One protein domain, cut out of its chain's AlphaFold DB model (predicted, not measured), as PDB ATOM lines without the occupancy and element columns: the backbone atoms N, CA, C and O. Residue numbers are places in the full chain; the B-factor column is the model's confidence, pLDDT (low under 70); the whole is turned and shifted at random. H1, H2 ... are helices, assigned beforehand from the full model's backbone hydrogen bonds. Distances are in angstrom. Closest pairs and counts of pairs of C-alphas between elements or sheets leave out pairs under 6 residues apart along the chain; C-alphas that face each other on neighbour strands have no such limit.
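What this domain is: This is residues 4 to 38 and 67 to 108 of the 108 residues of an uncharacterized protein of Solanum tuberosum (UniProt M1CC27). Two separate pieces stand with empty space between them: a long arm of H1 and H2 joined end to end, and a small head of H4, H5 and H6 from which H3 sticks out with residues 67 to 73. The printed part has 77 residues with six named helices, H1 to H6 in chain order, and no named strand; the class is all helix. It is extended, with a radius of gyration of the C-alphas of 22.2 A and spans of 59 by 41 by 22 A.

Where its parts are: H1, residues 4 to 23, begins at C-alpha 4 (47.136, -23.015, 51.648) and is 28.7 A long. H2 is residues 26 to 38, 17.7 A, and H3 residues 67 to 79, 18.4 A. H4 is residues 85 to 88, H5 residues 90 to 95, and H6 residues 103 to 106, ending at C-alpha 106 (61.046, -11.593, 104.985).

How they stand to each other: H1 and H2 meet only through their tight link. H3 and H4 are apart. H4 and H5 only just touch, only at the corner, with 3 pairs of C-alphas within 8 A, the closest Cys 87 and Arg 93 at 5.2 A. H4 and H6 are close but not clearly touching; their closest C-alphas, Cys 87 and Asp 105, are 6.8 A apart. Every O i to N i+4 pair is within hydrogen-bond range in H2, H3 and H5, and 15 of 16 in H1; H4 and H6 are too short for such a pair.

The domain as a whole: The C-alphas farthest apart, Gln 4 and Trp 103, are 60.3 A apart. Residues 39 to 66 are not printed, and C-alphas 38 and 67 are 23.4 A apart across this cut. Of the links printed whole, none is long. The mean pLDDT of the printed part is 70.3, with residues 4 to 10, 19 to 38, 67 to 68 and 107 to 108 under 70.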
ATOM      1  N   GLN A   4      46.114 -24.064  51.738       56.19
ATOM      2  CA  GLN A   4      47.136 -23.015  51.648       56.19
ATOM      3  C   GLN A   4      47.672 -22.573  53.020       56.19
ATOM      4  O   GLN A   4      48.811 -22.126  53.112       56.19
ATOM      5  N   THR A   5      46.901 -22.747  54.096       56.12
ATOM      6  CA  THR A   5      47.328 -22.369  55.454       56.12
ATOM      7  C   THR A   5      48.185 -23.441  56.124       56.12
ATOM      8  O   THR A   5      49.074 -23.096  56.892       56.12
ATOM      9  N   LEU A   6      47.995 -24.722  55.785       54.12
ATOM     10  CA  LEU A   6      48.744 -25.833  56.388       54.12
ATOM     11  C   LEU A   6      50.215 -25.876  55.932       54.12
ATOM     12  O   LEU A   6      51.108 -26.156  56.728       54.12
ATOM     13  N   VAL A   7      50.474 -25.561  54.658       60.44
ATOM     14  CA  VAL A   7      51.841 -25.487  54.107       60.44
ATOM     15  C   VAL A   7      52.564 -24.223  54.593       60.44
ATOM     16  O   VAL A   7      53.759 -24.270  54.881       60.44
ATOM     17  N   GLY A   8      51.838 -23.109  54.751       60.47
ATOM     18  CA  GLY A   8      52.401 -21.835  55.209       60.47
ATOM     19  C   GLY A   8      52.868 -21.858  56.667       60.47
ATOM     20  O   GLY A   8      53.952 -21.366  56.971       60.47
ATOM     21  N   THR A   9      52.102 -22.482  57.568       66.69
ATOM     22  CA  THR A   9      52.504 -22.604  58.980       66.69
ATOM     23  C   THR A   9      53.650 -23.594  59.175       66.69
ATOM     24  O   THR A   9      54.506 -23.371  60.028       66.69
ATOM     25  N   GLY A  10      53.709 -24.657  58.363       69.81
ATOM     26  CA  GLY A  10      54.815 -25.617  58.390       69.81
ATOM     27  C   GLY A  10      56.152 -24.976  58.008       69.81
ATOM     28  O   GLY A  10      57.137 -25.143  58.722       69.81
ATOM     29  N   ALA A  11      56.175 -24.176  56.937       73.50
ATOM     30  CA  ALA A  11      57.382 -23.468  56.511       73.50
ATOM     31  C   ALA A  11      57.865 -22.444  57.555       73.50
ATOM     32  O   ALA A  11      59.065 -22.343  57.797       73.50
ATOM     33  N   LEU A  12      56.942 -21.729  58.212       74.94
ATOM     34  CA  LEU A  12      57.279 -20.753  59.252       74.94
ATOM     35  C   LEU A  12      57.892 -21.441  60.482       74.94
ATOM     36  O   LEU A  12      58.922 -20.997  60.982       74.94
ATOM     37  N   LEU A  13      57.321 -22.565  60.927       76.06
ATOM     38  CA  LEU A  13      57.870 -23.325  62.054       76.06
ATOM     39  C   LEU A  13      59.248 -23.916  61.742       76.06
ATOM     40  O   LEU A  13      60.152 -23.808  62.567       76.06
ATOM     41  N   VAL A  14      59.443 -24.487  60.550       79.44
ATOM     42  CA  VAL A  14      60.750 -25.027  60.140       79.44
ATOM     43  C   VAL A  14      61.792 -23.912  60.023       79.44
ATOM     44  O   VAL A  14      62.915 -24.087  60.491       79.44
ATOM     45  N   ALA A  15      61.430 -22.749  59.476       77.19
ATOM     46  CA  ALA A  15      62.318 -21.591  59.417       77.19
ATOM     47  C   ALA A  15      62.674 -21.053  60.815       77.19
ATOM     48  O   ALA A  15      63.842 -20.774  61.078       77.19
ATOM     49  N   ALA A  16      61.704 -20.963  61.730       73.75
ATOM     50  CA  ALA A  16      61.932 -20.498  63.098       73.75
ATOM     51  C   ALA A  16      62.842 -21.451  63.891       73.75
ATOM     52  O   ALA A  16      63.785 -21.001  64.536       73.75
ATOM     53  N   VAL A  17      62.613 -22.764  63.794       75.19
ATOM     54  CA  VAL A  17      63.463 -23.780  64.442       75.19
ATOM     55  C   VAL A  17      64.866 -23.792  63.832       75.19
ATOM     56  O   VAL A  17      65.846 -23.878  64.564       75.19
ATOM     57  N   SER A  18      64.985 -23.632  62.510       73.06
ATOM     58  CA  SER A  18      66.291 -23.563  61.840       73.06
ATOM     59  C   SER A  18      67.082 -22.325  62.278       73.06
ATOM     60  O   SER A  18      68.264 -22.439  62.580       73.06
ATOM     61  N   LEU A  19      66.435 -21.158  62.387       69.19
ATOM     62  CA  LEU A  19      67.070 -19.950  62.920       69.19
ATOM     63  C   LEU A  19      67.481 -20.116  64.382       69.19
ATOM     64  O   LEU A  19      68.539 -19.631  64.750       69.19
ATOM     65  N   PHE A  20      66.709 -20.829  65.201       67.88
ATOM     66  CA  PHE A  20      67.058 -21.059  66.605       67.88
ATOM     67  C   PHE A  20      68.287 -21.974  66.769       67.88
ATOM     68  O   PHE A  20      69.136 -21.708  67.616       67.88
ATOM     69  N   ILE A  21      68.421 -23.001  65.916       66.75
ATOM     70  CA  ILE A  21      69.579 -23.918  65.886       66.75
ATOM     71  C   ILE A  21      70.840 -23.221  65.352       66.75
ATOM     72  O   ILE A  21      71.938 -23.507  65.816       66.75
ATOM     73  N   PHE A  22      70.708 -22.299  64.392       59.94
ATOM     74  CA  PHE A  22      71.846 -21.509  63.905       59.94
ATOM     75  C   PHE A  22      72.158 -20.278  64.776       59.94
ATOM     76  O   PHE A  22      73.278 -19.779  64.722       59.94
ATOM     77  N   ALA A  23      71.207 -19.786  65.579       60.56
ATOM     78  CA  ALA A  23      71.386 -18.610  66.434       60.56
ATOM     79  C   ALA A  23      71.781 -18.928  67.890       60.56
ATOM     80  O   ALA A  23      72.094 -17.993  68.622       60.56
ATOM     81  N   THR A  24      71.808 -20.197  68.324       58.88
ATOM     82  CA  THR A  24      72.347 -20.603  69.645       58.88
ATOM     83  C   THR A  24      72.986 -22.006  69.596       58.88
ATOM     84  O   THR A  24      72.479 -22.844  68.852       58.88
ATOM     85  N   PRO A  25      74.067 -22.305  70.353       52.47
ATOM     86  CA  PRO A  25      74.596 -21.566  71.492       52.47
ATOM     87  C   PRO A  25      75.662 -20.574  71.048       52.47
ATOM     88  O   PRO A  25      76.784 -20.913  70.668       52.47
ATOM     89  N   VAL A  26      75.301 -19.300  71.132       56.06
ATOM     90  CA  VAL A  26      76.274 -18.230  70.986       56.06
ATOM     91  C   VAL A  26      77.268 -18.268  72.155       56.06
ATOM     92  O   VAL A  26      78.349 -17.709  72.037       56.06
ATOM     93  N   GLU A  27      76.968 -18.986  73.247       56.94
ATOM     94  CA  GLU A  27      77.917 -19.244  74.329       56.94
ATOM     95  C   GLU A  27      79.191 -19.942  73.846       56.94
ATOM     96  O   GLU A  27      80.276 -19.508  74.222       56.94
ATOM     97  N   ASP A  28      79.099 -20.967  72.991       56.72
ATOM     98  CA  ASP A  28      80.287 -21.684  72.513       56.72
ATOM     99  C   ASP A  28      81.031 -20.888  71.436       56.72
ATOM    100  O   ASP A  28      82.255 -20.884  71.434       56.72
ATOM    101  N   PHE A  29      80.331 -20.125  70.587       60.84
ATOM    102  CA  PHE A  29      80.959 -19.244  69.592       60.84
ATOM    103  C   PHE A  29      81.612 -18.008  70.227       60.84
ATOM    104  O   PHE A  29      82.686 -17.589  69.799       60.84
ATOM    105  N   PHE A  30      81.009 -17.413  71.261       61.28
ATOM    106  CA  PHE A  30      81.649 -16.346  72.030       61.28
ATOM    107  C   PHE A  30      82.795 -16.893  72.869       61.28
ATOM    108  O   PHE A  30      83.841 -16.256  72.897       61.28
ATOM    109  N   ARG A  31      82.667 -18.081  73.478       58.09
ATOM    110  CA  ARG A  31      83.806 -18.736  74.132       58.09
ATOM    111  C   ARG A  31      84.921 -19.006  73.133       58.09
ATOM    112  O   ARG A  31      86.024 -18.575  73.417       58.09
ATOM    113  N   ASP A  32      84.658 -19.597  71.969       60.94
ATOM    114  CA  ASP A  32      85.704 -19.903  70.985       60.94
ATOM    115  C   ASP A  32      86.303 -18.661  70.326       60.94
ATOM    116  O   ASP A  32      87.502 -18.621  70.082       60.94
ATOM    117  N   THR A  33      85.528 -17.611  70.054       59.72
ATOM    118  CA  THR A  33      86.080 -16.365  69.490       59.72
ATOM    119  C   THR A  33      86.893 -15.575  70.517       59.72
ATOM    120  O   THR A  33      87.906 -14.975  70.145       59.72
ATOM    121  N   PHE A  34      86.525 -15.613  71.804       57.94
ATOM    122  CA  PHE A  34      87.319 -15.011  72.878       57.94
ATOM    123  C   PHE A  34      88.554 -15.862  73.220       57.94
ATOM    124  O   PHE A  34      89.652 -15.317  73.299       57.94
ATOM    125  N   THR A  35      88.430 -17.192  73.310       53.81
ATOM    126  CA  THR A  35      89.558 -18.110  73.571       53.81
ATOM    127  C   THR A  35      90.509 -18.217  72.375       53.81
ATOM    128  O   THR A  35      91.715 -18.339  72.567       53.81
ATOM    129  N   THR A  36      90.026 -18.105  71.131       47.00
ATOM    130  CA  THR A  36      90.875 -18.040  69.924       47.00
ATOM    131  C   THR A  36      91.638 -16.719  69.858       47.00
ATOM    132  O   THR A  36      92.808 -16.704  69.470       47.00
ATOM    133  N   LYS A  37      91.032 -15.604  70.290       48.88
ATOM    134  CA  LYS A  37      91.741 -14.323  70.412       48.88
ATOM    135  C   LYS A  37      92.806 -14.381  71.514       48.88
ATOM    136  O   LYS A  37      93.905 -13.874  71.293       48.88
ATOM    137  N   GLU A  38      92.542 -15.075  72.624       49.62
ATOM    138  CA  GLU A  38      93.538 -15.337  73.676       49.62
ATOM    139  C   GLU A  38      94.662 -16.291  73.221       49.62
ATOM    140  O   GLU A  38      95.831 -16.029  73.498       49.62
ATOM    141  N   LYS A  67      86.085   1.555  85.621       61.19
ATOM    142  CA  LYS A  67      85.952   2.486  86.749       61.19
ATOM    143  C   LYS A  67      84.588   3.187  86.764       61.19
ATOM    144  O   LYS A  67      84.055   3.446  87.838       61.19
ATOM    145  N   GLU A  68      84.037   3.480  85.589       66.81
ATOM    146  CA  GLU A  68      82.689   4.049  85.448       66.81
ATOM    147  C   GLU A  68      81.611   3.036  85.870       66.81
ATOM    148  O   GLU A  68      80.640   3.397  86.541       66.81
ATOM    149  N   ASP A  69      81.832   1.753  85.568       73.56
ATOM    150  CA  ASP A  69      80.954   0.659  85.988       73.56
ATOM    151  C   ASP A  69      80.980   0.427  87.507       73.56
ATOM    152  O   ASP A  69      79.945   0.095  88.082       73.56
ATOM    153  N   ASP A  70      82.112   0.647  88.185       74.94
ATOM    154  CA  ASP A  70      82.212   0.536  89.649       74.94
ATOM    155  C   ASP A  70      81.390   1.613  90.375       74.94
ATOM    156  O   ASP A  70      80.737   1.320  91.381       74.94
ATOM    157  N   ASP A  71      81.375   2.851  89.871       79.88
ATOM    158  CA  ASP A  71      80.554   3.927  90.440       79.88
ATOM    159  C   ASP A  71      79.057   3.652  90.221       79.88
ATOM    160  O   ASP A  71      78.245   3.864  91.129       79.88
ATOM    161  N   LEU A  72      78.686   3.096  89.061       73.38
ATOM    162  CA  LEU A  72      77.319   2.649  88.783       73.38
ATOM    163  C   LEU A  72      76.924   1.442  89.647       73.38
ATOM    164  O   LEU A  72      75.825   1.413  90.201       73.38
ATOM    165  N   ALA A  73      77.813   0.461  89.805       74.38
ATOM    166  CA  ALA A  73      77.600  -0.714  90.641       74.38
ATOM    167  C   ALA A  73      77.477  -0.329  92.117       74.38
ATOM    168  O   ALA A  73      76.613  -0.847  92.825       74.38
ATOM    169  N   LYS A  74      78.283   0.631  92.578       77.50
ATOM    170  CA  LYS A  74      78.195   1.198  93.923       77.50
ATOM    171  C   LYS A  74      76.892   1.965  94.123       77.50
ATOM    172  O   LYS A  74      76.233   1.745  95.134       77.50
ATOM    173  N   ALA A  75      76.485   2.798  93.165       74.25
ATOM    174  CA  ALA A  75      75.208   3.508  93.220       74.25
ATOM    175  C   ALA A  75      74.014   2.539  93.212       74.25
ATOM    176  O   ALA A  75      73.054   2.732  93.951       74.25
ATOM    177  N   ALA A  76      74.081   1.462  92.425       72.62
ATOM    178  CA  ALA A  76      73.058   0.421  92.390       72.62
ATOM    179  C   ALA A  76      73.015  -0.391  93.692       72.62
ATOM    180  O   ALA A  76      71.929  -0.719  94.174       72.62
ATOM    181  N   ALA A  77      74.176  -0.693  94.277       72.25
ATOM    182  CA  ALA A  77      74.271  -1.335  95.578       72.25
ATOM    183  C   ALA A  77      73.709  -0.423  96.673       72.25
ATOM    184  O   ALA A  77      72.901  -0.884  97.463       72.25
ATOM    185  N   GLU A  78      74.053   0.864  96.696       71.56
ATOM    186  CA  GLU A  78      73.543   1.839  97.667       71.56
ATOM    187  C   GLU A  78      72.036   2.076  97.513       71.56
ATOM    188  O   GLU A  78      71.306   2.032  98.497       71.56
ATOM    189  N   ALA A  79      71.531   2.197  96.282       74.38
ATOM    190  CA  ALA A  79      70.094   2.259  96.008       74.38
ATOM    191  C   ALA A  79      69.349   0.981  96.436       74.38
ATOM    192  O   ALA A  79      68.135   0.998  96.642       74.38
ATOM    193  N   ALA A  80      70.069  -0.135  96.551       72.75
ATOM    194  CA  ALA A  80      69.570  -1.392  97.081       72.75
ATOM    195  C   ALA A  80      69.994  -1.644  98.541       72.75
ATOM    196  O   ALA A  80      69.818  -2.767  98.989       72.75
ATOM    197  N   ASP A  81      70.543  -0.678  99.290       76.06
ATOM    198  CA  ASP A  81      71.056  -0.850 100.667       76.06
ATOM    199  C   ASP A  81      72.088  -1.995 100.837       76.06
ATOM    200  O   ASP A  81      72.136  -2.685 101.856       76.06
ATOM    201  N   GLY A  82      72.894  -2.275  99.811       75.56
ATOM    202  CA  GLY A  82      73.823  -3.411  99.765       75.56
ATOM    203  C   GLY A  82      73.118  -4.771  99.739       75.56
ATOM    204  O   GLY A  82      73.735  -5.810  99.983       75.56
ATOM    205  N   ARG A  83      71.810  -4.778  99.478       77.62
ATOM    206  CA  ARG A  83      70.963  -5.958  99.571       77.62
ATOM    207  C   ARG A  83      71.138  -6.827  98.328       77.62
ATOM    208  O   ARG A  83      71.064  -6.323  97.203       77.62
ATOM    209  N   PRO A  84      71.307  -8.146  98.496       78.75
ATOM    210  CA  PRO A  84      71.416  -9.041  97.361       78.75
ATOM    211  C   PRO A  84      70.165  -8.988  96.486       78.75
ATOM    212  O   PRO A  84      69.038  -8.993  96.990       78.75
ATOM    213  N   VAL A  85      70.359  -9.017  95.167       82.50
ATOM    214  CA  VAL A  85      69.263  -8.978  94.182       82.50
ATOM    215  C   VAL A  85      68.241 -10.092  94.432       82.50
ATOM    216  O   VAL A  85      67.038  -9.862  94.320       82.50
ATOM    217  N   TYR A  86      68.702 -11.271  94.869       82.56
ATOM    218  CA  TYR A  86      67.847 -12.431  95.132       82.56
ATOM    219  C   TYR A  86      66.851 -12.243  96.285       82.56
ATOM    220  O   TYR A  86      65.917 -13.030  96.412       82.56
ATOM    221  N   CYS A  87      67.014 -11.221  97.131       83.81
ATOM    222  CA  CYS A  87      66.060 -10.946  98.203       83.81
ATOM    223  C   CYS A  87      64.711 -10.413  97.692       83.81
ATOM    224  O   CYS A  87      63.709 -10.527  98.403       83.81
ATOM    225  N   ARG A  88      64.677  -9.880  96.459       79.06
ATOM    226  CA  ARG A  88      63.463  -9.362  95.809       79.06
ATOM    227  C   ARG A  88      62.483 -10.474  95.428       79.06
ATOM    228  O   ARG A  88      61.274 -10.262  95.478       79.06
ATOM    229  N   ASP A  89      62.995 -11.658  95.101       85.50
ATOM    230  CA  ASP A  89      62.198 -12.797  94.652       85.50
ATOM    231  C   ASP A  89      61.943 -13.801  95.777       85.50
ATOM    232  O   ASP A  89      62.872 -14.326  96.390       85.50
ATOM    233  N   ARG A  90      60.670 -14.161  95.999       81.00
ATOM    234  CA  ARG A  90      60.289 -15.153  97.026       81.00
ATOM    235  C   ARG A  90      60.981 -16.504  96.833       81.00
ATOM    236  O   ARG A  90      61.395 -17.113  97.817       81.00
ATOM    237  N   TYR A  91      61.092 -16.967  95.588       84.12
ATOM    238  CA  TYR A  91      61.677 -18.269  95.264       84.12
ATOM    239  C   TYR A  91      63.165 -18.330  95.633       84.12
ATOM    240  O   TYR A  91      63.583 -19.193  96.404       84.12
ATOM    241  N   TYR A  92      63.956 -17.371  95.149       81.62
ATOM    242  CA  TYR A  92      65.398 -17.345  95.398       81.62
ATOM    243  C   TYR A  92      65.739 -17.012  96.852       81.62
ATOM    244  O   TYR A  92      66.696 -17.552  97.407       81.62
ATOM    245  N   ARG A  93      64.908 -16.208  97.516       85.25
ATOM    246  CA  ARG A  93      65.015 -15.941  98.952       85.25
ATOM    247  C   ARG A  93      64.820 -17.192  99.808       85.25
ATOM    248  O   ARG A  93      65.563 -17.375 100.771       85.25
ATOM    249  N   ALA A  94      63.849 -18.042  99.466       81.25
ATOM    250  CA  ALA A  94      63.604 -19.295 100.180       81.25
ATOM    251  C   ALA A  94      64.773 -20.279 100.023       81.25
ATOM    252  O   ALA A  94      65.170 -20.926 100.988       81.25
ATOM    253  N   LEU A  95      65.367 -20.333  98.829       82.50
ATOM    254  CA  LEU A  95      66.539 -21.157  98.523       82.50
ATOM    255  C   LEU A  95      67.793 -20.727  99.298       82.50
ATOM    256  O   LEU A  95      68.530 -21.571  99.795       82.50
ATOM    257  N   ALA A  96      68.019 -19.417  99.421       82.50
ATOM    258  CA  ALA A  96      69.182 -18.849 100.105       82.50
ATOM    259  C   ALA A  96      68.994 -18.670 101.627       82.50
ATOM    260  O   ALA A  96      69.867 -18.120 102.296       82.50
ATOM    261  N   GLY A  97      67.848 -19.079 102.185       78.81
ATOM    262  CA  GLY A  97      67.582 -19.012 103.627       78.81
ATOM    263  C   GLY A  97      67.444 -17.597 104.201       78.81
ATOM    264  O   GLY A  97      67.475 -17.430 105.415       78.81
ATOM    265  N   GLY A  98      67.307 -16.567 103.358       77.56
ATOM    266  CA  GLY A  98      67.025 -15.191 103.783       77.56
ATOM    267  C   GLY A  98      68.082 -14.515 104.672       77.56
ATOM    268  O   GLY A  98      67.832 -13.408 105.139       77.56
ATOM    269  N   GLN A  99      69.252 -15.124 104.894       76.31
ATOM    270  CA  GLN A  99      70.245 -14.665 105.880       76.31
ATOM    271  C   GLN A  99      70.821 -13.270 105.589       76.31
ATOM    272  O   GLN A  99      71.221 -12.555 106.504       76.31
ATOM    273  N   TYR A 100      70.829 -12.869 104.321       76.50
ATOM    274  CA  TYR A 100      71.308 -11.559 103.872       76.50
ATOM    275  C   TYR A 100      70.160 -10.646 103.426       76.50
ATOM    276  O   TYR A 100      70.379  -9.604 102.808       76.50
ATOM    277  N   CYS A 101      68.923 -11.043 103.729       80.38
ATOM    278  CA  CYS A 101      67.743 -10.254 103.457       80.38
ATOM    279  C   CYS A 101      67.307  -9.517 104.729       80.38
ATOM    280  O   CYS A 101      67.076 -10.124 105.769       80.38
ATOM    281  N   LYS A 102      67.173  -8.191 104.646       80.31
ATOM    282  CA  LYS A 102      66.566  -7.349 105.689       80.31
ATOM    283  C   LYS A 102      65.131  -7.830 105.980       80.31
ATOM    284  O   LYS A 102      64.448  -8.400 105.116       80.31
ATOM    285  N   TRP A 103      64.678  -7.582 107.197       75.31
ATOM    286  CA  TRP A 103      63.423  -8.103 107.738       75.31
ATOM    287  C   TRP A 103      62.182  -7.686 106.929       75.31
ATOM    288  O   TRP A 103      61.238  -8.463 106.836       75.31
ATOM    289  N   GLU A 104      62.199  -6.530 106.265       81.00
ATOM    290  CA  GLU A 104      61.096  -6.020 105.437       81.00
ATOM    291  C   GLU A 104      60.777  -6.934 104.251       81.00
ATOM    292  O   GLU A 104      59.619  -7.049 103.852       81.00
ATOM    293  N   ASP A 105      61.783  -7.627 103.711       75.81
ATOM    294  CA  ASP A 105      61.544  -8.585 102.630       75.81
ATOM    295  C   ASP A 105      61.019  -9.907 103.187       75.81
ATOM    296  O   ASP A 105      60.204 -10.556 102.542       75.81
ATOM    297  N   LEU A 106      61.438 -10.311 104.389       70.44
ATOM    298  CA  LEU A 106      61.046 -11.593 104.985       70.44
ATOM    299  C   LEU A 106      59.571 -11.632 105.409       70.44
ATOM    300  O   LEU A 106      58.972 -12.703 105.412       70.44
ATOM    301  N   VAL A 107      58.983 -10.480 105.738       69.69
ATOM    302  CA  VAL A 107      57.590 -10.357 106.210       69.69
ATOM    303  C   VAL A 107      56.574 -10.341 105.049       69.69
ATOM    304  O   VAL A 107      55.367 -10.376 105.282       69.69
ATOM    305  N   LYS A 108      57.048 -10.318 103.794       61.56
ATOM    306  CA  LYS A 108      56.221 -10.190 102.585       61.56
ATOM    307  C   LYS A 108      55.900 -11.513 101.912       61.56
ATOM    308  O   LYS A 108      54.696 -11.736 101.679       61.56
TER     309      LYS A 108